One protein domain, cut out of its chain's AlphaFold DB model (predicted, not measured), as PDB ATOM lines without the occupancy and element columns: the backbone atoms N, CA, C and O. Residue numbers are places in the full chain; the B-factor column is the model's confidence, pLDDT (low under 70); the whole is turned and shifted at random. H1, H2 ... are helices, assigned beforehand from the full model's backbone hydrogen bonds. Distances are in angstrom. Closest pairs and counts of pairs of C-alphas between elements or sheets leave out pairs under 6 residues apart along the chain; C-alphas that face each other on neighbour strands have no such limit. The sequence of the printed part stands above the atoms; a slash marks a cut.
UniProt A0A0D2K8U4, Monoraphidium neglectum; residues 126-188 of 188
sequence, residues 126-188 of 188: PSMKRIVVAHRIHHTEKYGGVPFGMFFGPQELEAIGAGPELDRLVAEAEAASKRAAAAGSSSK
ATOM      1  N   PRO A 126     274.190 209.468 248.794       92.69
ATOM      2  CA  PRO A 126     274.355 209.158 247.370       92.69
ATOM      3  C   PRO A 126     273.425 209.961 246.450       92.69
ATOM      4  O   PRO A 126     273.851 210.451 245.407       92.69
ATOM      5  N   SER A 127     272.166 210.155 246.858       93.19
ATOM      6  CA  SER A 127     271.191 210.957 246.108       93.19
ATOM      7  C   SER A 127     271.615 212.423 245.993       93.19
ATOM      8  O   SER A 127     271.524 213.011 244.918       93.19
ATOM      9  N   MET A 128     272.144 212.997 247.074       94.06
ATOM     10  CA  MET A 128     272.601 214.386 247.105       94.06
ATOM     11  C   MET A 128     273.843 214.586 246.236       94.06
ATOM     12  O   MET A 128     273.909 215.545 245.472       94.06
ATOM     13  N   LYS A 129     274.792 213.641 246.258       93.75
ATOM     14  CA  LYS A 129     275.947 213.647 245.343       93.75
ATOM     15  C   LYS A 129     275.514 213.608 243.881       93.75
ATOM     16  O   LYS A 129     276.051 214.361 243.070       93.75
ATOM     17  N   ARG A 130     274.523 212.774 243.550       96.62
ATOM     18  CA  ARG A 130     273.964 212.695 242.194       96.62
ATOM     19  C   ARG A 130     273.336 214.023 241.762       96.62
ATOM     20  O   ARG A 130     273.625 214.479 240.662       96.62
ATOM     21  N   ILE A 131     272.560 214.667 242.635       96.50
ATOM     22  CA  ILE A 131     271.981 216.000 242.387       96.50
ATOM     23  C   ILE A 131     273.077 217.047 242.157       96.50
ATOM     24  O   ILE A 131     273.004 217.807 241.195       96.50
ATOM     25  N   VAL A 132     274.131 217.058 242.980       95.06
ATOM     26  CA  VAL A 132     275.252 217.998 242.822       95.06
ATOM     27  C   VAL A 132     275.928 217.843 241.467       95.06
ATOM     28  O   VAL A 132     276.239 218.839 240.818       95.06
ATOM     29  N   VAL A 133     276.167 216.608 241.028       96.69
ATOM     30  CA  VAL A 133     276.780 216.358 239.718       96.69
ATOM     31  C   VAL A 133     275.832 216.746 238.585       96.69
ATOM     32  O   VAL A 133     276.277 217.402 237.648       96.69
ATOM     33  N   ALA A 134     274.542 216.423 238.686       97.44
ATOM     34  CA  ALA A 134     273.540 216.834 237.703       97.44
ATOM     35  C   ALA A 134     273.483 218.364 237.555       97.44
ATOM     36  O   ALA A 134     273.518 218.883 236.442       97.44
ATOM     37  N   HIS A 135     273.504 219.094 238.670       96.06
ATOM     38  CA  HIS A 135     273.535 220.551 238.650       96.06
ATOM     39  C   HIS A 135     274.866 221.096 238.102       96.06
ATOM     40  O   HIS A 135     274.879 222.067 237.361       96.06
ATOM     41  N   ARG A 136     276.009 220.453 238.369       94.56
ATOM     42  CA  ARG A 136     277.276 220.844 237.719       94.56
ATOM     43  C   ARG A 136     277.236 220.678 236.205       94.56
ATOM     44  O   ARG A 136     277.824 221.499 235.518       94.56
ATOM     45  N   ILE A 137     276.559 219.647 235.691       96.75
ATOM     46  CA  ILE A 137     276.348 219.486 234.245       96.75
ATOM     47  C   ILE A 137     275.524 220.663 233.706       96.75
ATOM     48  O   ILE A 137     275.907 221.224 232.685       96.75
ATOM     49  N   HIS A 138     274.478 221.098 234.418       96.50
ATOM     50  CA  HIS A 138     273.686 222.278 234.041       96.50
ATOM     51  C   HIS A 138     274.547 223.537 233.849       96.50
ATOM     52  O   HIS A 138     274.446 224.188 232.815       96.50
ATOM     53  N   HIS A 139     275.460 223.826 234.783       94.50
ATOM     54  CA  HIS A 139     276.393 224.966 234.690       94.50
ATOM     55  C   HIS A 139     277.368 224.895 233.505       94.50
ATOM     56  O   HIS A 139     278.003 225.887 233.169       94.50
ATOM     57  N   THR A 140     277.526 223.733 232.864       94.75
ATOM     58  CA  THR A 140     278.308 223.638 231.615       94.75
ATOM     59  C   THR A 140     277.502 224.022 230.377       94.75
ATOM     60  O   THR A 140     278.050 224.007 229.278       94.75
ATOM     61  N   GLU A 141     276.197 224.261 230.537       92.38
ATOM     62  CA  GLU A 141     275.215 224.502 229.473       92.38
ATOM     63  C   GLU A 141     275.137 223.377 228.420       92.38
ATOM     64  O   GLU A 141     274.482 223.499 227.377       92.38
ATOM     65  N   LYS A 142     275.758 222.222 228.698       93.75
ATOM     66  CA  LYS A 142     275.670 221.029 227.856       93.75
ATOM     67  C   LYS A 142     274.211 220.582 227.743       93.75
ATOM     68  O   LYS A 142     273.377 220.873 228.593       93.75
ATOM     69  N   TYR A 143     273.899 219.861 226.667       95.44
ATOM     70  CA  TYR A 143     272.551 219.345 226.413       95.44
ATOM     71  C   TYR A 143     271.476 220.438 226.310       95.44
ATOM     72  O   TYR A 143     270.315 220.199 226.632       95.44
ATOM     73  N   GLY A 144     271.861 221.638 225.858       92.75
ATOM     74  CA  GLY A 144     270.946 222.776 225.765       92.75
ATOM     75  C   GLY A 144     270.491 223.278 227.136       92.75
ATOM     76  O   GLY A 144     269.328 223.639 227.287       92.75
ATOM     77  N   GLY A 145     271.377 223.229 228.136       92.44
ATOM     78  CA  GLY A 145     271.107 223.686 229.501       92.44
ATOM     79  C   GLY A 145     270.407 222.671 230.411       92.44
ATOM     80  O   GLY A 145     270.121 222.987 231.560       92.44
ATOM     81  N   VAL A 146     270.130 221.445 229.963       95.94
ATOM     82  CA  VAL A 146     269.528 220.408 230.826       95.94
ATOM     83  C   VAL A 146     270.570 219.884 231.832       95.94
ATOM     84  O   VAL A 146     271.699 219.590 231.430       95.94
ATOM     85  N   PRO A 147     270.215 219.676 233.117       97.44
ATOM     86  CA  PRO A 147     268.879 219.774 233.727       97.44
ATOM     87  C   PRO A 147     268.497 221.158 234.267       97.44
ATOM     88  O   PRO A 147     269.360 221.914 234.681       97.44
ATOM     89  N   PHE A 148     267.195 221.437 234.371       97.06
ATOM     90  CA  PHE A 148     266.654 222.667 234.972       97.06
ATOM     91  C   PHE A 148     266.037 222.444 236.366       97.06
ATOM     92  O   PHE A 148     265.932 223.376 237.160       97.06
ATOM     93  N   GLY A 149     265.608 221.224 236.684       95.69
ATOM     94  CA  GLY A 149     265.089 220.832 237.990       95.69
ATOM     95  C   GLY A 149     266.207 220.608 239.004       95.69
ATOM     96  O   GLY A 149     267.310 220.180 238.654       95.69
ATOM     97  N   MET A 150     265.911 220.861 240.278       93.06
ATOM     98  CA  MET A 150     266.881 220.668 241.354       93.06
ATOM     99  C   MET A 150     266.929 219.196 241.766       93.06
ATOM    100  O   MET A 150     267.957 218.532 241.637       93.06
ATOM    101  N   PHE A 151     265.798 218.662 242.231       95.38
ATOM    102  CA  PHE A 151     265.705 217.278 242.701       95.38
ATOM    103  C   PHE A 151     265.533 216.292 241.554       95.38
ATOM    104  O   PHE A 151     266.095 215.197 241.597       95.38
ATOM    105  N   PHE A 152     264.791 216.682 240.518       96.75
ATOM    106  CA  PHE A 152     264.584 215.853 239.336       96.75
ATOM    107  C   PHE A 152     265.633 216.061 238.248       96.75
ATOM    108  O   PHE A 152     265.538 215.428 237.200       96.75
ATOM    109  N   GLY A 153     266.683 216.850 238.487       96.81
ATOM    110  CA  GLY A 153     267.755 217.022 237.507       96.81
ATOM    111  C   GLY A 153     268.377 215.705 237.003       96.81
ATOM    112  O   GLY A 153     268.525 215.540 235.791       96.81
ATOM    113  N   PRO A 154     268.660 214.710 237.871       97.62
ATOM    114  CA  PRO A 154     269.071 213.378 237.425       97.62
ATOM    115  C   PRO A 154     268.071 212.700 236.479       97.62
ATOM    116  O   PRO A 154     268.471 212.141 235.461       97.62
ATOM    117  N   GLN A 155     266.773 212.798 236.781       97.50
ATOM    118  CA  GLN A 155     265.707 212.237 235.949       97.50
ATOM    119  C   GLN A 155     265.657 212.916 234.571       97.50
ATOM    120  O   GLN A 155     265.424 212.245 233.568       97.50
ATOM    121  N   GLU A 156     265.878 214.232 234.488       97.81
ATOM    122  CA  GLU A 156     265.917 214.933 233.198       97.81
ATOM    123  C   GLU A 156     267.076 214.468 232.326       97.81
ATOM    124  O   GLU A 156     266.888 214.233 231.135       97.81
ATOM    125  N   LEU A 157     268.258 214.301 232.927       98.12
ATOM    126  CA  LEU A 157     269.434 213.787 232.234       98.12
ATOM    127  C   LEU A 157     269.205 212.356 231.739       98.12
ATOM    128  O   LEU A 157     269.551 212.034 230.604       98.12
ATOM    129  N   GLU A 158     268.582 211.503 232.548       97.38
ATOM    130  CA  GLU A 158     268.193 210.153 232.135       97.38
ATOM    131  C   GLU A 158     267.203 210.180 230.960       97.38
ATOM    132  O   GLU A 158     267.399 209.460 229.981       97.38
ATOM    133  N   ALA A 159     266.200 211.062 231.004       97.69
ATOM    134  CA  ALA A 159     265.181 211.184 229.960       97.69
ATOM    135  C   ALA A 159     265.744 211.605 228.590       97.69
ATOM    136  O   ALA A 159     265.177 211.238 227.563       97.69
ATOM    137  N   ILE A 160     266.861 212.341 228.560       97.50
ATOM    138  CA  ILE A 160     267.544 212.741 227.317       97.50
ATOM    139  C   ILE A 160     268.706 211.808 226.927       97.50
ATOM    140  O   ILE A 160     269.449 212.107 225.995       97.50
ATOM    141  N   GLY A 161     268.896 210.691 227.639       97.50
ATOM    142  CA  GLY A 161     269.964 209.719 227.368       97.50
ATOM    143  C   GLY A 161     271.344 210.084 227.934       97.50
ATOM    144  O   GLY A 161     272.320 209.395 227.647       97.50
ATOM    145  N   ALA A 162     271.443 211.122 228.769       97.56
ATOM    146  CA  ALA A 162     272.679 211.555 229.432       97.56
ATOM    147  C   ALA A 162     272.960 210.834 230.772       97.56
ATOM    148  O   ALA A 162     273.969 211.106 231.424       97.56
ATOM    149  N   GLY A 163     272.108 209.882 231.174       97.31
ATOM    150  CA  GLY A 163     272.275 209.067 232.389       97.31
ATOM    151  C   GLY A 163     273.660 208.409 232.543       97.31
ATOM    152  O   GLY A 163     274.273 208.571 233.598       97.31
ATOM    153  N   PRO A 164     274.228 207.757 231.507       98.06
ATOM    154  CA  PRO A 164     275.560 207.154 231.604       98.06
ATOM    155  C   PRO A 164     276.686 208.160 231.889       98.06
ATOM    156  O   PRO A 164     277.657 207.832 232.571       98.06
ATOM    157  N   GLU A 165     276.578 209.395 231.385       97.38
ATOM    158  CA  GLU A 165     277.554 210.437 231.713       97.38
ATOM    159  C   GLU A 165     277.402 210.900 233.160       97.38
ATOM    160  O   GLU A 165     278.409 211.056 233.852       97.38
ATOM    161  N   LEU A 166     276.163 211.082 233.624       97.88
ATOM    162  CA  LEU A 166     275.890 211.398 235.023       97.88
ATOM    163  C   LEU A 166     276.491 210.331 235.949       97.88
ATOM    164  O   LEU A 166     277.202 210.677 236.890       97.88
ATOM    165  N   ASP A 167     276.280 209.047 235.655       97.94
ATOM    166  CA  ASP A 167     276.832 207.928 236.431       97.94
ATOM    167  C   ASP A 167     278.365 207.955 236.468       97.94
ATOM    168  O   ASP A 167     278.969 207.834 237.539       97.94
ATOM    169  N   ARG A 168     279.001 208.178 235.310       98.12
ATOM    170  CA  ARG A 168     280.461 208.307 235.208       98.12
ATOM    171  C   ARG A 168     280.980 209.461 236.066       98.12
ATOM    172  O   ARG A 168     281.910 209.271 236.846       98.12
ATOM    173  N   LEU A 169     280.378 210.644 235.946       97.38
ATOM    174  CA  LEU A 169     280.811 211.839 236.672       97.38
ATOM    175  C   LEU A 169     280.590 211.711 238.186       97.38
ATOM    176  O   LEU A 169     281.410 212.191 238.969       97.38
ATOM    177  N   VAL A 170     279.527 211.022 238.613       97.44
ATOM    178  CA  VAL A 170     279.318 210.676 240.027       97.44
ATOM    179  C   VAL A 170     280.428 209.750 240.521       97.44
ATOM    180  O   VAL A 170     281.053 210.053 241.539       97.44
ATOM    181  N   ALA A 171     280.737 208.674 239.793       97.25
ATOM    182  CA  ALA A 171     281.802 207.747 240.172       97.25
ATOM    183  C   ALA A 171     283.181 208.434 240.241       97.25
ATOM    184  O   ALA A 171     283.959 208.196 241.169       97.25
ATOM    185  N   GLU A 172     283.473 209.332 239.297       96.69
ATOM    186  CA  GLU A 172     284.700 210.134 239.283       96.69
ATOM    187  C   GLU A 172     284.790 211.073 240.490       96.69
ATOM    188  O   GLU A 172     285.837 211.135 241.145       96.69
ATOM    189  N   ALA A 173     283.692 211.758 240.824       93.75
ATOM    190  CA  ALA A 173     283.616 212.629 241.991       93.75
ATOM    191  C   ALA A 173     283.817 211.845 243.298       93.75
ATOM    192  O   ALA A 173     284.588 212.271 244.158       93.75
ATOM    193  N   GLU A 174     283.197 210.672 243.436       93.44
ATOM    194  CA  GLU A 174     283.378 209.816 244.611       93.44
ATOM    195  C   GLU A 174     284.809 209.292 244.740       93.44
ATOM    196  O   GLU A 174     285.380 209.294 245.836       93.44
ATOM    197  N   ALA A 175     285.414 208.862 243.631       94.38
ATOM    198  CA  ALA A 175     286.800 208.417 243.620       94.38
ATOM    199  C   ALA A 175     287.755 209.559 244.006       94.38
ATOM    200  O   ALA A 175     288.698 209.339 244.769       94.38
ATOM    201  N   ALA A 176     287.499 210.784 243.535       91.94
ATOM    202  CA  ALA A 176     288.266 211.967 243.916       91.94
ATOM    203  C   ALA A 176     288.138 212.279 245.416       91.94
ATOM    204  O   ALA A 176     289.156 212.472 246.082       91.94
ATOM    205  N   SER A 177     286.922 212.247 245.968       88.62
ATOM    206  CA  SER A 177     286.686 212.434 247.405       88.62
ATOM    207  C   SER A 177     287.392 211.374 248.257       88.62
ATOM    208  O   SER A 177     288.034 211.721 249.249       88.62
ATOM    209  N   LYS A 178     287.351 210.094 247.856       90.56
ATOM    210  CA  LYS A 178     288.058 209.000 248.550       90.56
ATOM    211  C   LYS A 178     289.576 209.198 248.537       90.56
ATOM    212  O   LYS A 178     290.217 209.036 249.572       90.56
ATOM    213  N   ARG A 179     290.151 209.589 247.391       92.56
ATOM    214  CA  ARG A 179     291.588 209.900 247.283       92.56
ATOM    215  C   ARG A 179     291.990 211.066 248.186       92.56
ATOM    216  O   ARG A 179     293.001 210.967 248.873       92.56
ATOM    217  N   ALA A 180     291.194 212.137 248.223       88.06
ATOM    218  CA  ALA A 180     291.454 213.289 249.086       88.06
ATOM    219  C   ALA A 180     291.415 212.917 250.581       88.06
ATOM    220  O   ALA A 180     292.291 213.329 251.339       88.06
ATOM    221  N   ALA A 181     290.450 212.088 250.993       87.31
ATOM    222  CA  ALA A 181     290.360 211.591 252.366       87.31
ATOM    223  C   ALA A 181     291.565 210.712 252.750       87.31
ATOM    224  O   ALA A 181     292.132 210.881 253.829       87.31
ATOM    225  N   ALA A 182     291.999 209.816 251.855       87.25
ATOM    226  CA  ALA A 182     293.172 208.972 252.077       87.25
ATOM    227  C   ALA A 182     294.471 209.792 252.183       87.25
ATOM    228  O   ALA A 182     295.279 209.552 253.079       87.25
ATOM    229  N   ALA A 183     294.648 210.802 251.324       84.12
ATOM    230  CA  ALA A 183     295.808 211.693 251.366       84.12
ATOM    231  C   ALA A 183     295.850 212.533 252.656       84.12
ATOM    232  O   ALA A 183     296.902 212.646 253.277       84.12
ATOM    233  N   GLY A 184     294.706 213.065 253.104       72.69
ATOM    234  CA  GLY A 184     294.611 213.830 254.354       72.69
ATOM    235  C   GLY A 184     294.793 212.990 255.625       72.69
ATOM    236  O   GLY A 184     295.222 213.518 256.649       72.69
ATOM    237  N   SER A 185     294.507 211.685 255.567       61.06
ATOM    238  CA  SER A 185     294.744 210.745 256.671       61.06
ATOM    239  C   SER A 185     296.205 210.303 256.788       61.06
ATOM    240  O   SER A 185     296.597 209.852 257.857       61.06
ATOM    241  N   SER A 186     296.998 210.407 255.718       58.06
ATOM    242  CA  SER A 186     298.403 209.976 255.696       58.06
ATOM    243  C   SER A 186     299.390 211.073 256.127       58.06
ATOM    244  O   SER A 186     300.594 210.832 256.152       58.06
ATOM    245  N   SER A 187     298.896 212.279 256.433       54.03
ATOM    246  CA  SER A 187     299.677 213.434 256.914       54.03
ATOM    247  C   SER A 187     299.451 213.756 258.402       54.03
ATOM    248  O   SER A 187     299.846 214.829 258.854       54.03
ATOM    249  N   LYS A 188     298.809 212.852 259.152       47.50
ATOM    250  CA  LYS A 188     298.698 212.873 260.619       47.50
ATOM    251  C   LYS A 188     299.403 211.655 261.194       47.50
ATOM    252  O   LYS A 188     299.979 211.808 262.289       47.50
TER     253      LYS A 188
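What this domain is: This is residues 126 to 188 of the 188 residues of a protein of Monoraphidium neglectum (UniProt A0A0D2K8U4). One long helix, H4, packs with its first part on a small, compact head made of H1, H3, the short H2 and their links, while its last part, with the tail behind it, sticks out as a straight arm. H1 crosses both H4 and H3, and H3 folds back into H4 as a helical hairpin. The printed part has 63 residues with four named helices, in the order H1, H2, H3, H4, and no named strand; its class is all helix. The whole is loose, with a radius of gyration of the C-alphas of 13.6 A, and spans 45 by 19 by 17 A, the arm of residues 175 to 188 making much of the length.

Where its parts are: Find C-alpha 163 at (272.275, 209.067, 232.389); from there H4, residues 163 to 185, runs 33.1 A to C-alpha 185 at (294.744, 210.745, 256.671). Go back to C-alpha 126 at (274.355, 209.158, 247.370), where H1, residues 126 to 138, begins; it is 18.7 A long. H2 is residues 142 to 145, 5.5 A, and H3 is residues 153 to 159, 9.9 A.

How they stand to each other: Start at H4 and look at its residues 166 to 170, which alone touch H1, there residues 129 to 134; the closest C-alphas are those of Arg 130 and Val 170, 6.1 A apart. These two helices run opposite ways at a steep tilt of 65 degrees. With residues 163 to 166 alone H4 touches H3, the closest C-alphas being those of Leu 157 and Gly 163, 5.5 A apart. H3 and H4 form a helical hairpin, opposite ways at a steep tilt of 39 degrees. H1 touches H3 with residues 130 to 135 alone, closest at the C-alphas of Ala 134 and Pro 154, 5.7 A; their lines are about perpendicular at 76 degrees. The helix packing is mostly crossed, with 0 of these 3 touching pairs at a shallow tilt. H2 is close to H1 but not clearly touching, the closest C-alphas being those of His 138 and Gly 145, 5.4 A; it is apart from H3 and from H4. In H1, H3 and H4 every O i to N i+4 pair is within hydrogen-bond range; H2 is too short for such a pair, and its one O i to N i+3 pair is within range.

The domain as a whole: The C-alphas of Gly 144 and Lys 188, the two farthest apart, are 45.6 A from each other. Residues 175 to 188, of which 175 to 185 belong to H4, stand free; the other 49 residues span 26 by 18 by 17 A. The printed part has no cut and ends at Lys 188, the chain's last residue. The links H1 to H2 and H3 to H4 are tight, and H2 to H3 is short. Mean pLDDT of the printed part is 92.1, and residues 185 to 188 are under 70.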